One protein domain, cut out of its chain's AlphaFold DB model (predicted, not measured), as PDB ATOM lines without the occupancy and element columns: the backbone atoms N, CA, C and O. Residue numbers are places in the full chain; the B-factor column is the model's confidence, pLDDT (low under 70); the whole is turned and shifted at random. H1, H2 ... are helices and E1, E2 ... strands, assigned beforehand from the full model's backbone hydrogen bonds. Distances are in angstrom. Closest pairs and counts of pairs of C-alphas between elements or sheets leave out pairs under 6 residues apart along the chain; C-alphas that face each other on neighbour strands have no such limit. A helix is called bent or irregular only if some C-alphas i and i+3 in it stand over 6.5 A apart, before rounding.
ATOM      1  N   GLN A   2       5.595 -31.158 -49.297       40.34
ATOM      2  CA  GLN A   2       6.640 -30.129 -49.407       40.34
ATOM      3  C   GLN A   2       6.281 -28.863 -50.188       40.34
ATOM      4  O   GLN A   2       6.832 -27.822 -49.869       40.34
ATOM      5  N   VAL A   3       5.352 -28.892 -51.151       47.84
ATOM      6  CA  VAL A   3       4.944 -27.671 -51.879       47.84
ATOM      7  C   VAL A   3       4.538 -26.551 -50.912       47.84
ATOM      8  O   VAL A   3       4.979 -25.422 -51.081       47.84
ATOM      9  N   LYS A   4       3.790 -26.853 -49.838       49.69
ATOM     10  CA  LYS A   4       3.449 -25.849 -48.810       49.69
ATOM     11  C   LYS A   4       4.705 -25.321 -48.112       49.69
ATOM     12  O   LYS A   4       4.886 -24.110 -48.018       49.69
ATOM     13  N   THR A   5       5.575 -26.230 -47.676       48.56
ATOM     14  CA  THR A   5       6.847 -25.935 -47.013       48.56
ATOM     15  C   THR A   5       7.726 -25.025 -47.869       48.56
ATOM     16  O   THR A   5       8.043 -23.908 -47.472       48.56
ATOM     17  N   THR A   6       8.071 -25.458 -49.081       49.91
ATOM     18  CA  THR A   6       9.007 -24.753 -49.955       49.91
ATOM     19  C   THR A   6       8.384 -23.516 -50.597       49.91
ATOM     20  O   THR A   6       9.118 -22.569 -50.850       49.91
ATOM     21  N   SER A   7       7.058 -23.427 -50.785       50.47
ATOM     22  CA  SER A   7       6.417 -22.149 -51.139       50.47
ATOM     23  C   SER A   7       6.537 -21.119 -50.010       50.47
ATOM     24  O   SER A   7       6.859 -19.967 -50.294       50.47
ATOM     25  N   VAL A   8       6.357 -21.506 -48.739       50.34
ATOM     26  CA  VAL A   8       6.599 -20.603 -47.594       50.34
ATOM     27  C   VAL A   8       8.082 -20.219 -47.515       50.34
ATOM     28  O   VAL A   8       8.398 -19.032 -47.410       50.34
ATOM     29  N   THR A   9       9.000 -21.179 -47.671       50.38
ATOM     30  CA  THR A   9      10.446 -20.906 -47.701       50.38
ATOM     31  C   THR A   9      10.827 -19.976 -48.857       50.38
ATOM     32  O   THR A   9      11.496 -18.974 -48.621       50.38
ATOM     33  N   ALA A  10      10.355 -20.223 -50.082       45.44
ATOM     34  CA  ALA A  10      10.658 -19.412 -51.261       45.44
ATOM     35  C   ALA A  10      10.068 -17.995 -51.177       45.44
ATOM     36  O   ALA A  10      10.752 -17.037 -51.543       45.44
ATOM     37  N   VAL A  11       8.844 -17.832 -50.656       52.75
ATOM     38  CA  VAL A  11       8.251 -16.509 -50.387       52.75
ATOM     39  C   VAL A  11       9.055 -15.769 -49.316       52.75
ATOM     40  O   VAL A  11       9.365 -14.593 -49.497       52.75
ATOM     41  N   SER A  12       9.455 -16.447 -48.235       48.09
ATOM     42  CA  SER A  12      10.270 -15.834 -47.179       48.09
ATOM     43  C   SER A  12      11.647 -15.395 -47.705       48.09
ATOM     44  O   SER A  12      11.977 -14.213 -47.628       48.09
ATOM     45  N   ALA A  13      12.401 -16.286 -48.355       42.00
ATOM     46  CA  ALA A  13      13.706 -15.987 -48.942       42.00
ATOM     47  C   ALA A  13      13.638 -14.836 -49.963       42.00
ATOM     48  O   ALA A  13      14.392 -13.867 -49.847       42.00
ATOM     49  N   SER A  14      12.685 -14.883 -50.904       42.03
ATOM     50  CA  SER A  14      12.526 -13.858 -51.950       42.03
ATOM     51  C   SER A  14      12.132 -12.483 -51.403       42.03
ATOM     52  O   SER A  14      12.468 -11.469 -52.010       42.03
ATOM     53  N   CYS A  15      11.429 -12.421 -50.268       47.03
ATOM     54  CA  CYS A  15      11.029 -11.160 -49.637       47.03
ATOM     55  C   CYS A  15      12.032 -10.618 -48.604       47.03
ATOM     56  O   CYS A  15      11.861  -9.478 -48.169       47.03
ATOM     57  N   ILE A  16      13.014 -11.415 -48.157       46.59
ATOM     58  CA  ILE A  16      13.826 -11.091 -46.966       46.59
ATOM     59  C   ILE A  16      15.338 -11.077 -47.242       46.59
ATOM     60  O   ILE A  16      16.039 -10.293 -46.606       46.59
ATOM     61  N   ILE A  17      15.852 -11.847 -48.212       41.66
ATOM     62  CA  ILE A  17      17.277 -11.781 -48.604       41.66
ATOM     63  C   ILE A  17      17.592 -10.454 -49.321       41.66
ATOM     64  O   ILE A  17      18.675  -9.901 -49.151       41.66
ATOM     65  N   TYR A  18      16.617  -9.887 -50.042       40.06
ATOM     66  CA  TYR A  18      16.748  -8.619 -50.767       40.06
ATOM     67  C   TYR A  18      15.692  -7.578 -50.339       40.06
ATOM     68  O   TYR A  18      14.734  -7.320 -51.067       40.06
ATOM     69  N   PRO A  19      15.841  -6.949 -49.154       43.69
ATOM     70  CA  PRO A  19      14.911  -5.937 -48.648       43.69
ATOM     71  C   PRO A  19      15.245  -4.503 -49.111       43.69
ATOM     72  O   PRO A  19      14.587  -3.559 -48.668       43.69
ATOM     73  N   THR A  20      16.295  -4.321 -49.921       37.94
ATOM     74  CA  THR A  20      16.861  -3.015 -50.313       37.94
ATOM     75  C   THR A  20      17.010  -2.821 -51.821       37.94
ATOM     76  O   THR A  20      16.937  -1.682 -52.280       37.94
ATOM     77  N   THR A  21      17.164  -3.883 -52.615       39.75
ATOM     78  CA  THR A  21      17.086  -3.789 -54.077       39.75
ATOM     79  C   THR A  21      15.635  -3.582 -54.502       39.75
ATOM     80  O   THR A  21      14.804  -4.485 -54.440       39.75
ATOM     81  N   THR A  22      15.332  -2.382 -54.997       45.28
ATOM     82  CA  THR A  22      14.038  -2.023 -55.610       45.28
ATOM     83  C   THR A  22      13.710  -2.851 -56.855       45.28
ATOM     84  O   THR A  22      12.554  -2.886 -57.283       45.28
ATOM     85  N   HIS A  23      14.692  -3.572 -57.405       43.34
ATOM     86  CA  HIS A  23      14.492  -4.609 -58.407       43.34
ATOM     87  C   HIS A  23      13.737  -5.814 -57.811       43.34
ATOM     88  O   HIS A  23      14.323  -6.845 -57.477       43.34
ATOM     89  N   ARG A  24      12.404  -5.689 -57.752       54.28
ATOM     90  CA  ARG A  24      11.431  -6.786 -57.604       54.28
ATOM     91  C   ARG A  24      11.954  -8.034 -58.324       54.28
ATOM     92  O   ARG A  24      12.171  -7.984 -59.533       54.28
ATOM     93  N   GLY A  25      12.207  -9.112 -57.576       56.81
ATOM     94  CA  GLY A  25      12.860 -10.315 -58.104       56.81
ATOM     95  C   GLY A  25      12.200 -10.790 -59.399       56.81
ATOM     96  O   GLY A  25      10.971 -10.840 -59.472       56.81
ATOM     97  N   ASN A  26      13.013 -11.074 -60.424       72.56
ATOM     98  CA  ASN A  26      12.521 -11.376 -61.769       72.56
ATOM     99  C   ASN A  26      11.462 -12.491 -61.701       72.56
ATOM    100  O   ASN A  26      11.702 -13.543 -61.105       72.56
ATOM    101  N   ILE A  27      10.296 -12.259 -62.314       76.25
ATOM    102  CA  ILE A  27       9.178 -13.208 -62.312       76.25
ATOM    103  C   ILE A  27       9.612 -14.584 -62.841       76.25
ATOM    104  O   ILE A  27       9.204 -15.608 -62.299       76.25
ATOM    105  N   ASN A  28      10.549 -14.614 -63.793       78.00
ATOM    106  CA  ASN A  28      11.132 -15.836 -64.340       78.00
ATOM    107  C   ASN A  28      11.939 -16.621 -63.288       78.00
ATOM    108  O   ASN A  28      11.946 -17.850 -63.315       78.00
ATOM    109  N   THR A  29      12.588 -15.945 -62.335       76.00
ATOM    110  CA  THR A  29      13.289 -16.587 -61.209       76.00
ATOM    111  C   THR A  29      12.293 -17.186 -60.219       76.00
ATOM    112  O   THR A  29      12.463 -18.332 -59.809       76.00
ATOM    113  N   ALA A  30      11.213 -16.468 -59.888       72.50
ATOM    114  CA  ALA A  30      10.149 -16.995 -59.030       72.50
ATOM    115  C   ALA A  30       9.455 -18.221 -59.661       72.50
ATOM    116  O   ALA A  30       9.232 -19.224 -58.987       72.50
ATOM    117  N   ILE A  31       9.194 -18.178 -60.973       78.75
ATOM    118  CA  ILE A  31       8.650 -19.302 -61.749       78.75
ATOM    119  C   ILE A  31       9.612 -20.502 -61.733       78.75
ATOM    120  O   ILE A  31       9.179 -21.619 -61.448       78.75
ATOM    121  N   LYS A  32      10.919 -20.293 -61.962       77.94
ATOM    122  CA  LYS A  32      11.941 -21.357 -61.884       77.94
ATOM    123  C   LYS A  32      12.004 -22.007 -60.496       77.94
ATOM    124  O   LYS A  32      12.001 -23.232 -60.407       77.94
ATOM    125  N   LEU A  33      12.004 -21.213 -59.421       76.81
ATOM    126  CA  LEU A  33      12.004 -21.717 -58.039       76.81
ATOM    127  C   LEU A  33      10.723 -22.496 -57.695       76.81
ATOM    128  O   LEU A  33      10.782 -23.482 -56.959       76.81
ATOM    129  N   ASN A  34       9.576 -22.100 -58.257       78.00
ATOM    130  CA  ASN A  34       8.332 -22.857 -58.133       78.00
ATOM    131  C   ASN A  34       8.406 -24.203 -58.879       78.00
ATOM    132  O   ASN A  34       8.090 -25.230 -58.287       78.00
ATOM    133  N   TYR A  35       8.872 -24.245 -60.132       82.50
ATOM    134  CA  TYR A  35       9.031 -25.525 -60.841       82.50
ATOM    135  C   TYR A  35      10.015 -26.466 -60.133       82.50
ATOM    136  O   TYR A  35       9.699 -27.639 -59.945       82.50
ATOM    137  N   LEU A  36      11.152 -25.947 -59.655       79.44
ATOM    138  CA  LEU A  36      12.106 -26.717 -58.853       79.44
ATOM    139  C   LEU A  36      11.452 -27.271 -57.574       79.44
ATOM    140  O   LEU A  36      11.597 -28.451 -57.280       79.44
ATOM    141  N   THR A  37      10.659 -26.451 -56.870       78.38
ATOM    142  CA  THR A  37       9.872 -26.871 -55.695       78.38
ATOM    143  C   THR A  37       8.975 -28.074 -55.991       78.38
ATOM    144  O   THR A  37       8.960 -29.025 -55.211       78.38
ATOM    145  N   TRP A  38       8.235 -28.051 -57.103       84.88
ATOM    146  CA  TRP A  38       7.355 -29.160 -57.483       84.88
ATOM    147  C   TRP A  38       8.143 -30.418 -57.863       84.88
ATOM    148  O   TRP A  38       7.801 -31.499 -57.394       84.88
ATOM    149  N   ILE A  39       9.228 -30.287 -58.633       86.81
ATOM    150  CA  ILE A  39      10.099 -31.414 -59.008       86.81
ATOM    151  C   ILE A  39      10.695 -32.078 -57.757       86.81
ATOM    152  O   ILE A  39      10.557 -33.287 -57.576       86.81
ATOM    153  N   THR A  40      11.274 -31.296 -56.841       81.31
ATOM    154  CA  THR A  40      11.798 -31.797 -55.559       81.31
ATOM    155  C   THR A  40      10.707 -32.454 -54.705       81.31
ATOM    156  O   THR A  40      10.982 -33.461 -54.055       81.31
ATOM    157  N   ALA A  41       9.473 -31.938 -54.729       82.94
ATOM    158  CA  ALA A  41       8.347 -32.526 -54.001       82.94
ATOM    159  C   ALA A  41       7.854 -33.861 -54.593       82.94
ATOM    160  O   ALA A  41       7.401 -34.713 -53.837       82.94
ATOM    161  N   PHE A  42       7.949 -34.068 -55.911       85.50
ATOM    162  CA  PHE A  42       7.671 -35.373 -56.525       85.50
ATOM    163  C   PHE A  42       8.794 -36.380 -56.247       85.50
ATOM    164  O   PHE A  42       8.512 -37.508 -55.845       85.50
ATOM    165  N   ILE A  43      10.061 -35.968 -56.387       86.62
ATOM    166  CA  ILE A  43      11.232 -36.825 -56.121       86.62
ATOM    167  C   ILE A  43      11.234 -37.331 -54.673       86.62
ATOM    168  O   ILE A  43      11.470 -38.508 -54.437       86.62
ATOM    169  N   LEU A  44      10.940 -36.464 -53.701       82.69
ATOM    170  CA  LEU A  44      10.916 -36.841 -52.285       82.69
ATOM    171  C   LEU A  44       9.582 -37.446 -51.822       82.69
ATOM    172  O   LEU A  44       9.469 -37.794 -50.654       82.69
ATOM    173  N   ALA A  45       8.597 -37.611 -52.711       85.25
ATOM    174  CA  ALA A  45       7.387 -38.394 -52.450       85.25
ATOM    175  C   ALA A  45       7.429 -39.798 -53.085       85.25
ATOM    176  O   ALA A  45       6.697 -40.679 -52.639       85.25
ATOM    177  N   SER A  46       8.269 -40.034 -54.102       85.25
ATOM    178  CA  SER A  46       8.291 -41.313 -54.823       85.25
ATOM    179  C   SER A  46       8.678 -42.545 -53.983       85.25
ATOM    180  O   SER A  46       8.106 -43.602 -54.258       85.25
ATOM    181  N   PRO A  47       9.530 -42.478 -52.933       83.38
ATOM    182  CA  PRO A  47       9.841 -43.663 -52.128       83.38
ATOM    183  C   PRO A  47       8.637 -44.187 -51.339       83.38
ATOM    184  O   PRO A  47       8.492 -45.395 -51.197       83.38
ATOM    185  N   LEU A  48       7.724 -43.309 -50.899       78.25
ATOM    186  CA  LEU A  48       6.480 -43.722 -50.230       78.25
ATOM    187  C   LEU A  48       5.616 -44.595 -51.148       78.25
ATOM    188  O   LEU A  48       5.087 -45.606 -50.707       78.25
ATOM    189  N   VAL A  49       5.539 -44.249 -52.439       81.56
ATOM    190  CA  VAL A  49       4.793 -45.022 -53.450       81.56
ATOM    191  C   VAL A  49       5.432 -46.395 -53.701       81.56
ATOM    192  O   VAL A  49       4.731 -47.348 -54.024       81.56
ATOM    193  N   TYR A  50       6.752 -46.515 -53.533       82.25
ATOM    194  CA  TYR A  50       7.460 -47.796 -53.624       82.25
ATOM    195  C   TYR A  50       7.276 -48.670 -52.370       82.25
ATOM    196  O   TYR A  50       7.210 -49.892 -52.485       82.25
ATOM    197  N   PHE A  51       7.176 -48.068 -51.178       80.31
ATOM    198  CA  PHE A  51       6.955 -48.800 -49.924       80.31
ATOM    199  C   PHE A  51       5.478 -49.113 -49.636       80.31
ATOM    200  O   PHE A  51       5.201 -50.039 -48.877       80.31
ATOM    201  N   SER A  52       4.525 -48.386 -50.228       80.06
ATOM    202  CA  SER A  52       3.095 -48.665 -50.082       80.06
ATOM    203  C   SER A  52       2.688 -49.919 -50.860       80.06
ATOM    204  O   SER A  52       2.703 -49.913 -52.092       80.06
ATOM    205  N   HIS A  53       2.265 -50.970 -50.158       76.62
ATOM    206  CA  HIS A  53       1.716 -52.182 -50.765       76.62
ATOM    207  C   HIS A  53       0.274 -52.424 -50.305       76.62
ATOM    208  O   HIS A  53      -0.128 -52.050 -49.202       76.62
ATOM    209  N   ILE A  54      -0.519 -53.084 -51.147       77.06
ATOM    210  CA  ILE A  54      -1.859 -53.541 -50.771       77.06
ATOM    211  C   ILE A  54      -1.740 -54.945 -50.170       77.06
ATOM    212  O   ILE A  54      -1.101 -55.822 -50.751       77.06
ATOM    213  N   THR A  55      -2.355 -55.167 -49.012       71.88
ATOM    214  CA  THR A  55      -2.443 -56.476 -48.352       71.88
ATOM    215  C   THR A  55      -3.895 -56.814 -48.049       71.88
ATOM    216  O   THR A  55      -4.647 -55.973 -47.557       71.88
ATOM    217  N   GLN A  56      -4.281 -58.060 -48.314       68.00
ATOM    218  CA  GLN A  56      -5.640 -58.565 -48.135       68.00
ATOM    219  C   GLN A  56      -5.632 -59.654 -47.056       68.00
ATOM    220  O   GLN A  56      -5.606 -60.840 -47.365       68.00
ATOM    221  N   LEU A  57      -5.590 -59.237 -45.786       59.25
ATOM    222  CA  LEU A  57      -5.523 -60.165 -44.644       59.25
ATOM    223  C   LEU A  57      -6.910 -60.527 -44.081       59.25
ATOM    224  O   LEU A  57      -7.071 -61.590 -43.503       59.25
ATOM    225  N   ASN A  58      -7.896 -59.643 -44.264       53.62
ATOM    226  CA  ASN A  58      -9.327 -59.873 -43.991       53.62
ATOM    227  C   ASN A  58     -10.194 -58.823 -44.712       53.62
ATOM    228  O   ASN A  58     -11.259 -59.124 -45.239       53.62
ATOM    229  N   HIS A  59      -9.692 -57.591 -44.811       65.94
ATOM    230  CA  HIS A  59     -10.187 -56.548 -45.710       65.94
ATOM    231  C   HIS A  59      -9.018 -55.952 -46.510       65.94
ATOM    232  O   HIS A  59      -7.852 -56.229 -46.213       65.94
ATOM    233  N   LEU A  60      -9.320 -55.164 -47.545       74.19
ATOM    234  CA  LEU A  60      -8.308 -54.528 -48.388       74.19
ATOM    235  C   LEU A  60      -7.635 -53.380 -47.616       74.19
ATOM    236  O   LEU A  60      -8.253 -52.343 -47.382       74.19
ATOM    237  N   GLN A  61      -6.375 -53.561 -47.218       76.75
ATOM    238  CA  GLN A  61      -5.587 -52.546 -46.517       76.75
ATOM    239  C   GLN A  61      -4.419 -52.073 -47.384       76.75
ATOM    240  O   GLN A  61      -3.701 -52.888 -47.961       76.75
ATOM    241  N   CYS A  62      -4.188 -50.760 -47.429       78.38
ATOM    242  CA  CYS A  62      -2.903 -50.208 -47.853       78.38
ATOM    243  C   CYS A  62      -1.977 -50.162 -46.631       78.38
ATOM    244  O   CYS A  62      -2.376 -49.662 -45.577       78.38
ATOM    245  N   THR A  63      -0.767 -50.705 -46.746       70.50
ATOM    246  CA  THR A  63       0.191 -50.793 -45.642       70.50
ATOM    247  C   THR A  63       1.623 -50.622 -46.146       70.50
ATOM    248  O   THR A  63       1.969 -51.064 -47.239       70.50
ATOM    249  N   GLU A  64       2.473 -49.977 -45.351       70.25
ATOM    250  CA  GLU A  64       3.885 -49.730 -45.679       70.25
ATOM    251  C   GLU A  64       4.817 -50.742 -44.983       70.25
ATOM    252  O   GLU A  64       5.873 -50.374 -44.462       70.25
ATOM    253  N   LYS A  65       4.392 -52.012 -44.915       65.38
ATOM    254  CA  LYS A  65       5.133 -53.100 -44.259       65.38
ATOM    255  C   LYS A  65       6.228 -53.644 -45.168       65.38
ATOM    256  O   LYS A  65       5.941 -54.157 -46.250       65.38
ATOM    257  N   ALA A  66       7.477 -53.606 -44.710       71.44
ATOM    258  CA  ALA A  66       8.600 -54.195 -45.431       71.44
ATOM    259  C   ALA A  66       9.010 -55.552 -44.836       71.44
ATOM    260  O   ALA A  66       9.762 -55.617 -43.869       71.44
ATOM    261  N   ASN A  67       8.608 -56.650 -45.481       68.81
ATOM    262  CA  ASN A  67       8.869 -58.030 -45.024       68.81
ATOM    263  C   ASN A  67      10.367 -58.423 -44.926       68.81
ATOM    264  O   ASN A  67      10.680 -59.536 -44.514       68.81
ATOM    265  N   ASN A  68      11.294 -57.547 -45.329       77.19
ATOM    266  CA  ASN A  68      12.738 -57.788 -45.337       77.19
ATOM    267  C   ASN A  68      13.467 -56.743 -44.469       77.19
ATOM    268  O   ASN A  68      13.309 -55.544 -44.726       77.19
ATOM    269  N   PRO A  69      14.356 -57.141 -43.533       75.50
ATOM    270  CA  PRO A  69      15.038 -56.208 -42.627       75.50
ATOM    271  C   PRO A  69      15.883 -55.155 -43.362       75.50
ATOM    272  O   PRO A  69      15.999 -54.022 -42.901       75.50
ATOM    273  N   THR A  70      16.446 -55.488 -44.528       81.19
ATOM    274  CA  THR A  70      17.197 -54.541 -45.372       81.19
ATOM    275  C   THR A  70      16.306 -53.436 -45.945       81.19
ATOM    276  O   THR A  70      16.716 -52.278 -45.983       81.19
ATOM    277  N   ILE A  71      15.074 -53.769 -46.346       81.75
ATOM    278  CA  ILE A  71      14.118 -52.794 -46.888       81.75
ATOM    279  C   ILE A  71      13.543 -51.934 -45.754       81.75
ATOM    280  O   ILE A  71      13.455 -50.720 -45.915       81.75
ATOM    281  N   GLN A  72      13.278 -52.508 -44.574       82.19
ATOM    282  CA  GLN A  72      12.867 -51.718 -43.407       82.19
ATOM    283  C   GLN A  72      13.959 -50.731 -42.956       82.19
ATOM    284  O   GLN A  72      13.657 -49.584 -42.633       82.19
ATOM    285  N   LYS A  73      15.245 -51.118 -42.997       84.31
ATOM    286  CA  LYS A  73      16.365 -50.184 -42.754       84.31
ATOM    287  C   LYS A  73      16.384 -49.029 -43.760       84.31
ATOM    288  O   LYS A  73      16.613 -47.888 -43.361       84.31
ATOM    289  N   LEU A  74      16.113 -49.306 -45.038       86.12
ATOM    290  CA  LEU A  74      16.009 -48.275 -46.075       86.12
ATOM    291  C   LEU A  74      14.808 -47.342 -45.836       86.12
ATOM    292  O   LEU A  74      14.959 -46.129 -45.973       86.12
ATOM    293  N   LYS A  75      13.656 -47.885 -45.414       84.50
ATOM    294  CA  LYS A  75      12.464 -47.112 -45.027       84.50
ATOM    295  C   LYS A  75      12.765 -46.170 -43.855       84.50
ATOM    296  O   LYS A  75      12.581 -44.967 -43.993       84.50
ATOM    297  N   VAL A  76      13.336 -46.680 -42.756       86.25
ATOM    298  CA  VAL A  76      13.747 -45.870 -41.588       86.25
ATOM    299  C   VAL A  76      14.733 -44.766 -41.982       86.25
ATOM    300  O   VAL A  76      14.572 -43.622 -41.556       86.25
ATOM    301  N   PHE A  77      15.735 -45.074 -42.814       88.94
ATOM    302  CA  PHE A  77      16.688 -44.072 -43.299       88.94
ATOM    303  C   PHE A  77      16.000 -42.984 -44.137       88.94
ATOM    304  O   PHE A  77      16.258 -41.798 -43.931       88.94
ATOM    305  N   TYR A  78      15.088 -43.368 -45.035       88.44
ATOM    306  CA  TYR A  78      14.280 -42.427 -45.808       88.44
ATOM    307  C   TYR A  78      13.395 -41.551 -44.903       88.44
ATOM    308  O   TYR A  78      13.407 -40.332 -45.062       88.44
ATOM    309  N   SER A  79      12.692 -42.122 -43.921       86.44
ATOM    310  CA  SER A  79      11.834 -41.373 -42.990       86.44
ATOM    311  C   SER A  79      12.631 -40.403 -42.107       86.44
ATOM    312  O   SER A  79      12.204 -39.267 -41.889       86.44
ATOM    313  N   LEU A  80      13.835 -40.787 -41.665       88.81
ATOM    314  CA  LEU A  80      14.753 -39.896 -40.947       88.81
ATOM    315  C   LEU A  80      15.277 -38.764 -41.850       88.81
ATOM    316  O   LEU A  80      15.259 -37.596 -41.454       88.81
ATOM    317  N   ALA A  81      15.691 -39.079 -43.079       88.44
ATOM    318  CA  ALA A  81      16.104 -38.077 -44.062       88.44
ATOM    319  C   ALA A  81      14.948 -37.128 -44.429       88.44
ATOM    320  O   ALA A  81      15.162 -35.926 -44.587       88.44
ATOM    321  N   ALA A  82      13.712 -37.633 -44.491       85.25
ATOM    322  CA  ALA A  82      12.510 -36.838 -44.696       85.25
ATOM    323  C   ALA A  82      12.240 -35.894 -43.512       85.25
ATOM    324  O   ALA A  82      11.999 -34.712 -43.746       85.25
ATOM    325  N   LEU A  83      12.366 -36.341 -42.257       86.38
ATOM    326  CA  LEU A  83      12.274 -35.459 -41.083       86.38
ATOM    327  C   LEU A  83      13.316 -34.323 -41.145       86.38
ATOM    328  O   LEU A  83      12.993 -33.160 -40.892       86.38
ATOM    329  N   ILE A  84      14.557 -34.631 -41.529       87.31
ATOM    330  CA  ILE A  84      15.625 -33.627 -41.646       87.31
ATOM    331  C   ILE A  84      15.317 -32.631 -42.779       87.31
ATOM    332  O   ILE A  84      15.234 -31.425 -42.542       87.31
ATOM    333  N   ILE A  85      15.088 -33.120 -44.000       82.38
ATOM    334  CA  ILE A  85      14.955 -32.290 -45.209       82.38
ATOM    335  C   ILE A  85      13.600 -31.562 -45.269       82.38
ATOM    336  O   ILE A  85      13.536 -30.407 -45.696       82.38
ATOM    337  N   GLN A  86      12.504 -32.211 -44.864       77.81
ATOM    338  CA  GLN A  86      11.141 -31.677 -45.000       77.81
ATOM    339  C   GLN A  86      10.662 -30.873 -43.783       77.81
ATOM    340  O   GLN A  86       9.691 -30.123 -43.919       77.81
ATOM    341  N   TYR A  87      11.322 -30.994 -42.623       82.06
ATOM    342  CA  TYR A  87      10.966 -30.263 -41.401       82.06
ATOM    343  C   TYR A  87      12.145 -29.481 -40.790       82.06
ATOM    344  O   TYR A  87      12.040 -28.259 -40.657       82.06
ATOM    345  N   MET A  88      13.278 -30.125 -40.472       83.38
ATOM    346  CA  MET A  88      14.378 -29.449 -39.756       83.38
ATOM    347  C   MET A  88      15.049 -28.348 -40.589       83.38
ATOM    348  O   MET A  88      15.240 -27.238 -40.094       83.38
ATOM    349  N   THR A  89      15.363 -28.600 -41.863       80.88
ATOM    350  CA  THR A  89      15.950 -27.583 -42.754       80.88
ATOM    351  C   THR A  89      15.036 -26.349 -42.916       80.88
ATOM    352  O   THR A  89      15.517 -25.237 -42.690       80.88
ATOM    353  N   PRO A  90      13.725 -26.479 -43.216       78.62
ATOM    354  CA  PRO A  90      12.776 -25.363 -43.178       78.62
ATOM    355  C   PRO A  90      12.730 -24.610 -41.841       78.62
ATOM    356  O   PRO A  90      12.760 -23.380 -41.846       78.62
ATOM    357  N   LEU A  91      12.693 -25.324 -40.709       81.12
ATOM    358  CA  LEU A  91      12.676 -24.728 -39.368       81.12
ATOM    359  C   LEU A  91      13.927 -23.866 -39.123       81.12
ATOM    360  O   LEU A  91      13.810 -22.709 -38.720       81.12
ATOM    361  N   ILE A  92      15.114 -24.396 -39.432       83.38
ATOM    362  CA  ILE A  92      16.395 -23.685 -39.300       83.38
ATOM    363  C   ILE A  92      16.420 -22.436 -40.192       83.38
ATOM    364  O   ILE A  92      16.793 -21.357 -39.724       83.38
ATOM    365  N   ILE A  93      15.967 -22.539 -41.447       80.81
ATOM    366  CA  ILE A  93      15.885 -21.386 -42.360       80.81
ATOM    367  C   ILE A  93      14.949 -20.314 -41.789       80.81
ATOM    368  O   ILE A  93      15.337 -19.148 -41.735       80.81
ATOM    369  N   VAL A  94      13.756 -20.683 -41.309       77.31
ATOM    370  CA  VAL A  94      12.802 -19.750 -40.680       77.31
ATOM    371  C   VAL A  94      13.412 -19.060 -39.457       77.31
ATOM    372  O   VAL A  94      13.275 -17.842 -39.327       77.31
ATOM    373  N   ILE A  95      14.113 -19.795 -38.588       82.81
ATOM    374  CA  ILE A  95      14.772 -19.245 -37.392       82.81
ATOM    375  C   ILE A  95      15.857 -18.230 -37.783       82.81
ATOM    376  O   ILE A  95      15.854 -17.107 -37.275       82.81
ATOM    377  N   ILE A  96      16.743 -18.576 -38.726       81.94
ATOM    378  CA  ILE A  96      17.803 -17.677 -39.214       81.94
ATOM    379  C   ILE A  96      17.195 -16.421 -39.852       81.94
ATOM    380  O   ILE A  96      17.609 -15.298 -39.550       81.94
ATOM    381  N   VAL A  97      16.187 -16.593 -40.707       77.62
ATOM    382  CA  VAL A  97      15.472 -15.506 -41.390       77.62
ATOM    383  C   VAL A  97      14.793 -14.570 -40.381       77.62
ATOM    384  O   VAL A  97      14.929 -13.349 -40.490       77.62
ATOM    385  N   TYR A  98      14.132 -15.113 -39.355       75.00
ATOM    386  CA  TYR A  98      13.511 -14.330 -38.286       75.00
ATOM    387  C   TYR A  98      14.547 -13.580 -37.436       75.00
ATOM    388  O   TYR A  98      14.393 -12.381 -37.204       75.00
ATOM    389  N   TYR A  99      15.648 -14.231 -37.052       81.12
ATOM    390  CA  TYR A  99      16.752 -13.597 -36.323       81.12
ATOM    391  C   TYR A  99      17.333 -12.397 -37.090       81.12
ATOM    392  O   TYR A  99      17.453 -11.296 -36.541       81.12
ATOM    393  N   ARG A 100      17.603 -12.556 -38.395       81.06
ATOM    394  CA  ARG A 100      18.075 -11.462 -39.266       81.06
ATOM    395  C   ARG A 100      17.040 -10.333 -39.404       81.06
ATOM    396  O   ARG A 100      17.430  -9.164 -39.425       81.06
ATOM    397  N   ILE A 101      15.738 -10.641 -39.433       79.19
ATOM    398  CA  ILE A 101      14.669  -9.625 -39.386       79.19
ATOM    399  C   ILE A 101      14.693  -8.848 -38.065       79.19
ATOM    400  O   ILE A 101      14.623  -7.617 -38.089       79.19
ATOM    401  N   CYS A 102      14.790  -9.531 -36.921       80.50
ATOM    402  CA  CYS A 102      14.798  -8.895 -35.603       80.50
ATOM    403  C   CYS A 102      15.967  -7.914 -35.452       80.50
ATOM    404  O   CYS A 102      15.752  -6.785 -35.003       80.50
ATOM    405  N   ILE A 216       4.858 -10.399 -40.136       74.56
ATOM    406  CA  ILE A 216       4.030 -11.021 -39.085       74.56
ATOM    407  C   ILE A 216       3.190 -12.176 -39.651       74.56
ATOM    408  O   ILE A 216       3.142 -13.242 -39.045       74.56
ATOM    409  N   LEU A 217       2.572 -11.995 -40.823       74.81
ATOM    410  CA  LEU A 217       1.822 -13.042 -41.521       74.81
ATOM    411  C   LEU A 217       2.701 -14.271 -41.811       74.81
ATOM    412  O   LEU A 217       2.318 -15.382 -41.453       74.81
ATOM    413  N   SER A 218       3.888 -14.079 -42.393       72.88
ATOM    414  CA  SER A 218       4.832 -15.172 -42.661       72.88
ATOM    415  C   SER A 218       5.323 -15.857 -41.381       72.88
ATOM    416  O   SER A 218       5.430 -17.079 -41.361       72.88
ATOM    417  N   THR A 219       5.569 -15.108 -40.300       74.94
ATOM    418  CA  THR A 219       5.938 -15.676 -38.991       74.94
ATOM    419  C   THR A 219       4.811 -16.532 -38.409       74.94
ATOM    420  O   THR A 219       5.070 -17.647 -37.969       74.94
ATOM    421  N   VAL A 220       3.559 -16.063 -38.449       80.75
ATOM    422  CA  VAL A 220       2.399 -16.825 -37.949       80.75
ATOM    423  C   VAL A 220       2.170 -18.096 -38.774       80.75
ATOM    424  O   VAL A 220       2.003 -19.166 -38.193       80.75
ATOM    425  N   ILE A 221       2.241 -18.012 -40.110       81.62
ATOM    426  CA  ILE A 221       2.160 -19.187 -40.997       81.62
ATOM    427  C   ILE A 221       3.275 -20.192 -40.673       81.62
ATOM    428  O   ILE A 221       3.006 -21.387 -40.569       81.62
ATOM    429  N   ALA A 222       4.513 -19.727 -40.474       78.94
ATOM    430  CA  ALA A 222       5.641 -20.605 -40.180       78.94
ATOM    431  C   ALA A 222       5.537 -21.273 -38.796       78.94
ATOM    432  O   ALA A 222       5.822 -22.463 -38.686       78.94
ATOM    433  N   ILE A 223       5.074 -20.563 -37.760       81.94
ATOM    434  CA  ILE A 223       4.838 -21.146 -36.424       81.94
ATOM    435  C   ILE A 223       3.741 -22.216 -36.489       81.94
ATOM    436  O   ILE A 223       3.938 -23.321 -35.986       81.94
ATOM    437  N   ILE A 224       2.617 -21.924 -37.156       85.69
ATOM    438  CA  ILE A 224       1.524 -22.889 -37.359       85.69
ATOM    439  C   ILE A 224       2.026 -24.108 -38.142       85.69
ATOM    440  O   ILE A 224       1.736 -25.237 -37.761       85.69
ATOM    441  N   PHE A 225       2.833 -23.906 -39.188       83.19
ATOM    442  CA  PHE A 225       3.469 -25.007 -39.906       83.19
ATOM    443  C   PHE A 225       4.350 -25.860 -38.978       83.19
ATOM    444  O   PHE A 225       4.208 -27.078 -38.962       83.19
ATOM    445  N   CYS A 226       5.213 -25.262 -38.155       82.50
ATOM    446  CA  CYS A 226       6.091 -26.043 -37.282       82.50
ATOM    447  C   CYS A 226       5.293 -26.863 -36.249       82.50
ATOM    448  O   CYS A 226       5.496 -28.071 -36.128       82.50
ATOM    449  N   LEU A 227       4.329 -26.236 -35.567       85.44
ATOM    450  CA  LEU A 227       3.517 -26.888 -34.532       85.44
ATOM    451  C   LEU A 227       2.576 -27.969 -35.090       85.44
ATOM    452  O   LEU A 227       2.403 -29.007 -34.458       85.44
ATOM    453  N   SER A 228       1.986 -27.762 -36.271       89.31
ATOM    454  CA  SER A 228       1.081 -28.743 -36.885       89.31
ATOM    455  C   SER A 228       1.795 -29.906 -37.579       89.31
ATOM    456  O   SER A 228       1.172 -30.945 -37.781       89.31
ATOM    457  N   TRP A 229       3.065 -29.751 -37.973       85.12
ATOM    458  CA  TRP A 229       3.787 -30.763 -38.756       85.12
ATOM    459  C   TRP A 229       4.861 -31.523 -37.970       85.12
ATOM    460  O   TRP A 229       5.184 -32.640 -38.370       85.12
ATOM    461  N   LEU A 230       5.381 -31.009 -36.848       85.75
ATOM    462  CA  LEU A 230       6.283 -31.795 -35.993       85.75
ATOM    463  C   LEU A 230       5.654 -33.128 -35.527       85.75
ATOM    464  O   LEU A 230       6.282 -34.165 -35.748       85.75
ATOM    465  N   PRO A 231       4.423 -33.160 -34.963       88.88
ATOM    466  CA  PRO A 231       3.906 -34.363 -34.311       88.88
ATOM    467  C   PRO A 231       3.791 -35.572 -35.248       88.88
ATOM    468  O   PRO A 231       4.179 -36.675 -34.874       88.88
ATOM    469  N   ILE A 232       3.328 -35.375 -36.489       87.25
ATOM    470  CA  ILE A 232       3.200 -36.476 -37.457       87.25
ATOM    471  C   ILE A 232       4.559 -37.010 -37.919       87.25
ATOM    472  O   ILE A 232       4.737 -38.218 -38.003       87.25
ATOM    473  N   ASN A 233       5.540 -36.139 -38.183       86.38
ATOM    474  CA  ASN A 233       6.845 -36.584 -38.676       86.38
ATOM    475  C   ASN A 233       7.614 -37.335 -37.578       86.38
ATOM    476  O   ASN A 233       8.265 -38.338 -37.862       86.38
ATOM    477  N   THR A 234       7.476 -36.906 -36.320       86.25
ATOM    478  CA  THR A 234       7.980 -37.647 -35.158       86.25
ATOM    479  C   THR A 234       7.277 -39.000 -34.999       86.25
ATOM    480  O   THR A 234       7.964 -40.008 -34.862       86.25
ATOM    481  N   MET A 235       5.941 -39.059 -35.078       85.50
ATOM    482  CA  MET A 235       5.197 -40.325 -34.960       85.50
ATOM    483  C   MET A 235       5.535 -41.323 -36.075       85.50
ATOM    484  O   MET A 235       5.722 -42.501 -35.782       85.50
ATOM    485  N   ASN A 236       5.681 -40.870 -37.325       85.50
ATOM    486  CA  ASN A 236       6.061 -41.734 -38.447       85.50
ATOM    487  C   ASN A 236       7.447 -42.365 -38.224       85.50
ATOM    488  O   ASN A 236       7.592 -43.582 -38.311       85.50
ATOM    489  N   VAL A 237       8.453 -41.558 -37.855       86.75
ATOM    490  CA  VAL A 237       9.812 -42.054 -37.570       86.75
ATOM    491  C   VAL A 237       9.823 -43.013 -36.372       86.75
ATOM    492  O   VAL A 237      10.497 -44.040 -36.426       86.75
ATOM    493  N   ILE A 238       9.048 -42.738 -35.316       85.25
ATOM    494  CA  ILE A 238       8.891 -43.664 -34.181       85.25
ATOM    495  C   ILE A 238       8.251 -44.985 -34.633       85.25
ATOM    496  O   ILE A 238       8.714 -46.049 -34.223       85.25
ATOM    497  N   SER A 239       7.230 -44.941 -35.495       82.56
ATOM    498  CA  SER A 239       6.567 -46.139 -36.024       82.56
ATOM    499  C   SER A 239       7.532 -47.023 -36.820       82.56
ATOM    500  O   SER A 239       7.649 -48.212 -36.524       82.56
ATOM    501  N   ASP A 240       8.281 -46.444 -37.762       83.56
ATOM    502  CA  ASP A 240       9.230 -47.196 -38.594       83.56
ATOM    503  C   ASP A 240      10.382 -47.797 -37.767       83.56
ATOM    504  O   ASP A 240      10.838 -48.909 -38.049       83.56
ATOM    505  N   ILE A 241      10.834 -47.090 -36.720       83.62
ATOM    506  CA  ILE A 241      11.848 -47.580 -35.771       83.62
ATOM    507  C   ILE A 241      11.308 -48.749 -34.935       83.62
ATOM    508  O   ILE A 241      12.010 -49.750 -34.789       83.62
ATOM    509  N   ARG A 242      10.071 -48.670 -34.418       81.94
ATOM    510  CA  ARG A 242       9.429 -49.787 -33.693       81.94
ATOM    511  C   ARG A 242       9.315 -51.026 -34.581       81.94
ATOM    512  O   ARG A 242       9.725 -52.111 -34.173       81.94
ATOM    513  N   GLU A 243       8.834 -50.849 -35.809       78.56
ATOM    514  CA  GLU A 243       8.716 -51.915 -36.808       78.56
ATOM    515  C   GLU A 243      10.089 -52.538 -37.144       78.56
ATOM    516  O   GLU A 243      10.218 -53.762 -37.191       78.56
ATOM    517  N   LEU A 244      11.152 -51.729 -37.266       82.00
ATOM    518  CA  LEU A 244      12.518 -52.228 -37.467       82.00
ATOM    519  C   LEU A 244      13.052 -53.039 -36.275       82.00
ATOM    520  O   LEU A 244      13.719 -54.055 -36.486       82.00
ATOM    521  N   ILE A 245      12.779 -52.622 -35.036       79.00
ATOM    522  CA  ILE A 245      13.182 -53.364 -33.828       79.00
ATOM    523  C   ILE A 245      12.505 -54.742 -33.808       79.00
ATOM    524  O   ILE A 245      13.183 -55.754 -33.627       79.00
ATOM    525  N   ILE A 246      11.200 -54.800 -34.087       76.88
ATOM    526  CA  ILE A 246      10.443 -56.057 -34.162       76.88
ATOM    527  C   ILE A 246      11.028 -56.973 -35.252       76.88
ATOM    528  O   ILE A 246      11.455 -58.088 -34.945       76.88
ATOM    529  N   ILE A 247      11.140 -56.498 -36.498       77.56
ATOM    530  CA  ILE A 247      11.622 -57.309 -37.632       77.56
ATOM    531  C   ILE A 247      13.065 -57.794 -37.414       77.56
ATOM    532  O   ILE A 247      13.380 -58.947 -37.711       77.56
ATOM    533  N   SER A 248      13.947 -56.951 -36.865       78.56
ATOM    534  CA  SER A 248      15.336 -57.350 -36.591       78.56
ATOM    535  C   SER A 248      15.461 -58.358 -35.444       78.56
ATOM    536  O   SER A 248      16.273 -59.276 -35.552       78.56
ATOM    537  N   SER A 249      14.628 -58.272 -34.400       76.38
ATOM    538  CA  SER A 249      14.594 -59.295 -33.340       76.38
ATOM    539  C   SER A 249      14.177 -60.677 -33.868       76.38
ATOM    540  O   SER A 249      14.771 -61.687 -33.490       76.38
ATOM    541  N   ILE A 250      13.224 -60.721 -34.808       76.12
ATOM    542  CA  ILE A 250      12.752 -61.955 -35.454       76.12
ATOM    543  C   ILE A 250      13.834 -62.544 -36.376       76.12
ATOM    544  O   ILE A 250      14.107 -63.742 -36.314       76.12
ATOM    545  N   ASP A 251      14.498 -61.716 -37.189       78.88
ATOM    546  CA  ASP A 251      15.614 -62.129 -38.057       78.88
ATOM    547  C   ASP A 251      16.786 -62.732 -37.255       78.88
ATOM    548  O   ASP A 251      17.324 -63.776 -37.631       78.88
ATOM    549  N   ILE A 252      17.141 -62.132 -36.111       79.69
ATOM    550  CA  ILE A 252      18.164 -62.664 -35.195       79.69
ATOM    551  C   ILE A 252      17.721 -64.007 -34.593       79.69
ATOM    552  O   ILE A 252      18.491 -64.968 -34.611       79.69
ATOM    553  N   ALA A 253      16.477 -64.114 -34.114       76.00
ATOM    554  CA  ALA A 253      15.956 -65.357 -33.544       76.00
ATOM    555  C   ALA A 253      15.972 -66.518 -34.559       76.00
ATOM    556  O   ALA A 253      16.434 -67.613 -34.241       76.00
ATOM    557  N   ILE A 254      15.542 -66.268 -35.803       77.81
ATOM    558  CA  ILE A 254      15.543 -67.269 -36.885       77.81
ATOM    559  C   ILE A 254      16.972 -67.697 -37.255       77.81
ATOM    560  O   ILE A 254      17.204 -68.874 -37.535       77.81
ATOM    561  N   LYS A 255      17.942 -66.775 -37.247       79.44
ATOM    562  CA  LYS A 255      19.358 -67.100 -37.496       79.44
ATOM    563  C   LYS A 255      19.935 -67.997 -36.406       79.44
ATOM    564  O   LYS A 255      20.541 -69.012 -36.735       79.44
ATOM    565  N   ASN A 256      19.681 -67.679 -35.139       76.44
ATOM    566  CA  ASN A 256      20.157 -68.479 -34.008       76.44
ATOM    567  C   ASN A 256      19.569 -69.903 -34.032       76.44
ATOM    568  O   ASN A 256      20.297 -70.868 -33.820       76.44
ATOM    569  N   LEU A 257      18.281 -70.054 -34.370       74.75
ATOM    570  CA  LEU A 257      17.650 -71.372 -34.524       74.75
ATOM    571  C   LEU A 257      18.314 -72.219 -35.628       74.75
ATOM    572  O   LEU A 257      18.586 -73.395 -35.405       74.75
ATOM    573  N   LYS A 258      18.638 -71.620 -36.784       73.62
ATOM    574  CA  LYS A 258      19.310 -72.317 -37.899       73.62
ATOM    575  C   LYS A 258      20.762 -72.705 -37.603       73.62
ATOM    576  O   LYS A 258      21.236 -73.702 -38.137       73.62
ATOM    577  N   ILE A 259      21.466 -71.936 -36.771       73.12
ATOM    578  CA  ILE A 259      22.823 -72.285 -36.314       73.12
ATOM    579  C   ILE A 259      22.756 -73.528 -35.416       73.12
ATOM    580  O   ILE A 259      23.431 -74.516 -35.692       73.12
ATOM    581  N   ASN A 260      21.850 -73.536 -34.433       65.38
ATOM    582  CA  ASN A 260      21.655 -74.680 -33.536       65.38
ATOM    583  C   ASN A 260      21.262 -75.972 -34.288       65.38
ATOM    584  O   ASN A 260      21.698 -77.061 -33.921       65.38
ATOM    585  N   GLU A 261      20.454 -75.859 -35.350       65.75
ATOM    586  CA  GLU A 261      20.080 -76.978 -36.231       65.75
ATOM    587  C   GLU A 261      21.293 -77.554 -36.991       65.75
ATOM    588  O   GLU A 261      21.448 -78.773 -37.098       65.75
ATOM    589  N   TYR A 262      22.194 -76.688 -37.470       61.09
ATOM    590  CA  TYR A 262      23.425 -77.089 -38.157       61.09
ATOM    591  C   TYR A 262      24.424 -77.785 -37.218       61.09
ATOM    592  O   TYR A 262      24.942 -78.855 -37.551       61.09
ATOM    593  N   ILE A 309      -4.681 -50.484 -24.661       61.94
ATOM    594  CA  ILE A 309      -4.534 -49.067 -24.299       61.94
ATOM    595  C   ILE A 309      -3.410 -48.382 -25.101       61.94
ATOM    596  O   ILE A 309      -3.615 -47.267 -25.584       61.94
ATOM    597  N   ASN A 310      -2.253 -49.028 -25.299       72.81
ATOM    598  CA  ASN A 310      -1.155 -48.484 -26.106       72.81
ATOM    599  C   ASN A 310      -1.577 -48.339 -27.575       72.81
ATOM    600  O   ASN A 310      -1.415 -47.265 -28.153       72.81
ATOM    601  N   ALA A 311      -2.172 -49.383 -28.163       71.75
ATOM    602  CA  ALA A 311      -2.622 -49.371 -29.556       71.75
ATOM    603  C   ALA A 311      -3.676 -48.277 -29.815       71.75
ATOM    604  O   ALA A 311      -3.531 -47.473 -30.737       71.75
ATOM    605  N   ILE A 312      -4.692 -48.177 -28.949       79.81
ATOM    606  CA  ILE A 312      -5.712 -47.118 -29.002       79.81
ATOM    607  C   ILE A 312      -5.068 -45.732 -28.847       79.81
ATOM    608  O   ILE A 312      -5.404 -44.813 -29.595       79.81
ATOM    609  N   THR A 313      -4.105 -45.578 -27.933       82.12
ATOM    610  CA  THR A 313      -3.383 -44.312 -27.729       82.12
ATOM    611  C   THR A 313      -2.612 -43.897 -28.982       82.12
ATOM    612  O   THR A 313      -2.734 -42.749 -29.403       82.12
ATOM    613  N   VAL A 314      -1.896 -44.819 -29.639       81.44
ATOM    614  CA  VAL A 314      -1.186 -44.553 -30.905       81.44
ATOM    615  C   VAL A 314      -2.156 -44.101 -32.001       81.44
ATOM    616  O   VAL A 314      -1.894 -43.091 -32.657       81.44
ATOM    617  N   ILE A 315      -3.299 -44.778 -32.160       85.25
ATOM    618  CA  ILE A 315      -4.327 -44.426 -33.156       85.25
ATOM    619  C   ILE A 315      -4.912 -43.031 -32.879       85.25
ATOM    620  O   ILE A 315      -5.001 -42.208 -33.794       85.25
ATOM    621  N   ILE A 316      -5.264 -42.725 -31.624       88.81
ATOM    622  CA  ILE A 316      -5.783 -41.405 -31.227       88.81
ATOM    623  C   ILE A 316      -4.725 -40.318 -31.453       88.81
ATOM    624  O   ILE A 316      -5.034 -39.276 -32.034       88.81
ATOM    625  N   THR A 317      -3.469 -40.551 -31.057       87.25
ATOM    626  CA  THR A 317      -2.364 -39.615 -31.309       87.25
ATOM    627  C   THR A 317      -2.194 -39.364 -32.806       87.25
ATOM    628  O   THR A 317      -2.144 -38.208 -33.221       87.25
ATOM    629  N   GLN A 318      -2.184 -40.407 -33.641       86.00
ATOM    630  CA  GLN A 318      -2.067 -40.265 -35.093       86.00
ATOM    631  C   GLN A 318      -3.252 -39.493 -35.699       86.00
ATOM    632  O   GLN A 318      -3.037 -38.609 -36.530       86.00
ATOM    633  N   ALA A 319      -4.486 -39.746 -35.251       91.19
ATOM    634  CA  ALA A 319      -5.671 -39.008 -35.689       91.19
ATOM    635  C   ALA A 319      -5.609 -37.513 -35.314       91.19
ATOM    636  O   ALA A 319      -5.902 -36.655 -36.150       91.19
ATOM    637  N   LEU A 320      -5.162 -37.182 -34.096       91.75
ATOM    638  CA  LEU A 320      -4.958 -35.797 -33.651       91.75
ATOM    639  C   LEU A 320      -3.834 -35.102 -34.437       91.75
ATOM    640  O   LEU A 320      -4.003 -33.960 -34.871       91.75
ATOM    641  N   CYS A 321      -2.720 -35.793 -34.693       91.31
ATOM    642  CA  CYS A 321      -1.641 -35.301 -35.553       91.31
ATOM    643  C   CYS A 321      -2.151 -34.982 -36.968       91.31
ATOM    644  O   CYS A 321      -1.888 -33.897 -37.487       91.31
ATOM    645  N   LEU A 322      -2.926 -35.885 -37.580       89.50
ATOM    646  CA  LEU A 322      -3.525 -35.673 -38.902       89.50
ATOM    647  C   LEU A 322      -4.508 -34.490 -38.909       89.50
ATOM    648  O   LEU A 322      -4.467 -33.669 -39.831       89.50
ATOM    649  N   LEU A 323      -5.337 -34.352 -37.871       92.12
ATOM    650  CA  LEU A 323      -6.254 -33.221 -37.719       92.12
ATOM    651  C   LEU A 323      -5.499 -31.883 -37.687       92.12
ATOM    652  O   LEU A 323      -5.864 -30.970 -38.424       92.12
ATOM    653  N   LEU A 324      -4.401 -31.782 -36.925       90.56
ATOM    654  CA  LEU A 324      -3.571 -30.571 -36.859       90.56
ATOM    655  C   LEU A 324      -2.988 -30.175 -38.228       90.56
ATOM    656  O   LEU A 324      -3.027 -28.994 -38.591       90.56
ATOM    657  N   ILE A 325      -2.499 -31.136 -39.022       88.81
ATOM    658  CA  ILE A 325      -2.015 -30.885 -40.393       88.81
ATOM    659  C   ILE A 325      -3.137 -30.316 -41.265       88.81
ATOM    660  O   ILE A 325      -2.929 -29.338 -41.993       88.81
ATOM    661  N   LEU A 326      -4.327 -30.920 -41.210       88.62
ATOM    662  CA  LEU A 326      -5.480 -30.510 -42.008       88.62
ATOM    663  C   LEU A 326      -5.969 -29.116 -41.588       88.62
ATOM    664  O   LEU A 326      -6.145 -28.253 -42.449       88.62
ATOM    665  N   SER A 327      -6.046 -28.828 -40.285       90.25
ATOM    666  CA  SER A 327      -6.318 -27.481 -39.771       90.25
ATOM    667  C   SER A 327      -5.292 -26.453 -40.267       90.25
ATOM    668  O   SER A 327      -5.684 -25.367 -40.697       90.25
ATOM    669  N   SER A 328      -3.996 -26.798 -40.322       86.81
ATOM    670  CA  SER A 328      -2.960 -25.908 -40.882       86.81
ATOM    671  C   SER A 328      -3.203 -25.552 -42.356       86.81
ATOM    672  O   SER A 328      -2.817 -24.475 -42.808       86.81
ATOM    673  N   ALA A 329      -3.885 -26.416 -43.122       85.38
ATOM    674  CA  ALA A 329      -4.294 -26.110 -44.489       85.38
ATOM    675  C   ALA A 329      -5.398 -25.041 -44.523       85.38
ATOM    676  O   ALA A 329      -5.275 -24.069 -45.270       85.38
ATOM    677  N   CYS A 330      -6.432 -25.210 -43.695       86.50
ATOM    678  CA  CYS A 330      -7.599 -24.330 -43.610       86.50
ATOM    679  C   CYS A 330      -7.273 -22.942 -43.036       86.50
ATOM    680  O   CYS A 330      -7.896 -21.954 -43.423       86.50
ATOM    681  N   LEU A 331      -6.270 -22.840 -42.157       85.31
ATOM    682  CA  LEU A 331      -5.834 -21.564 -41.583       85.31
ATOM    683  C   LEU A 331      -5.198 -20.622 -42.619       85.31
ATOM    684  O   LEU A 331      -5.306 -19.407 -42.468       85.31
TER     685      LEU A 331
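What this domain is: This is residues 2 to 102, 216 to 262 and 309 to 331 of the 605 residues of the protein "G_PROTEIN_RECEP_F1_2 domain-containing protein" of Schistosoma haematobium (UniProt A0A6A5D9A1). Two long bent helices, H4 and H5, run lengthwise in opposite ways, side by side, with arms H4a and H5b in close contact. Next to the other arms, H4b and H5a, lies H1, which forms a helical hairpin with H2, while H6 packs on H5 near its bend, on the side away from H4. The far end of H5, residues 252 to 262, sticks out and adds to the length; a small hairpin of strands, E1 and E2, comes between the short H3 and H4. The printed part has 171 residues, with six named helices and two named strands, which follow along the chain as H1, H2, H3, E1, E2, H4, H5, H6; the strands make an antiparallel sheet of order E1 - E2, and the class is mostly helix. It is loose, with a radius of gyration of the C-alphas of 20.9 A and spans of 77 by 34 by 32 A.

Where its parts are: H1, residues 2 to 16, begins at C-alpha 2 (6.640, -30.129, -49.407) and is 20.5 A long. H2, residues 27 to 43, is 24.5 A long, and H3 is residues 46 to 51. Strands E1, residues 53 to 56, and E2, residues 60 to 63, follow. H4, residues 69 to 102, was assigned as one helix by its hydrogen bonds but is bent, with C-alphas 86 and 89 6.7 A apart; its arms are H4a, residues 69 to 86, 25.0 A, and H4b, residues 89 to 102, 20.0 A. H5, residues 216 to 262, likewise one helix by its hydrogen bonds, is bent, with C-alphas 228 and 231 6.8 A apart; its arms are H5a, residues 216 to 228, 18.1 A, and H5b, residues 231 to 262, 47.1 A, ending at C-alpha 262 (23.425, -77.089, -38.157). H6, residues 309 to 331, is 32.5 A long and ends at C-alpha 331 (-5.834, -21.564, -41.583).

How they stand to each other: H1, H4b and H5a form a bundle, three helices or arms side by side. H1 touches H4b, closest C-alphas Thr 9 and Pro 90, 6.8 A, and H5a, closest Ser 12 and Ser 218, 7.1 A. H4b and H5a only just touch, with 3 pairs of C-alphas within 8 A. H1 and H2, a helical hairpin, touch at a shallow tilt of 29 degrees, closest C-alphas Gln 2 and Ala 41, 5.5 A. H4a touches H5b at a shallow tilt of 18 degrees, opposite ways, closest C-alphas Val 76 and Asp 240, 5.6 A. H6 touches H5a with residues 321 to 328 alone, closest C-alphas Leu 324 and Ser 228, 5.0 A. H3 is close to H4a but not clearly touching, closest C-alphas Phe 51 and Lys 75, 7.6 A. In the hairpin E1 and E2, N 55 and O 61 are 2.8 A apart, within hydrogen-bond range. In H1, H2, H3, H4a, H4b, H5a, H5b and H6 every O i to N i+4 pair is within that range.

The domain as a whole: The C-alphas of Thr 22 and Glu 261, the two farthest apart, are 77.7 A apart. Residues 103 to 215 and 263 to 308 are not printed, with gaps of 11.5 A and 41.9 A between the C-alphas across the cuts. Of the links printed whole, none is long. The mean pLDDT of the printed part is 75.6; residues 2 to 25 are among the 34 under 70.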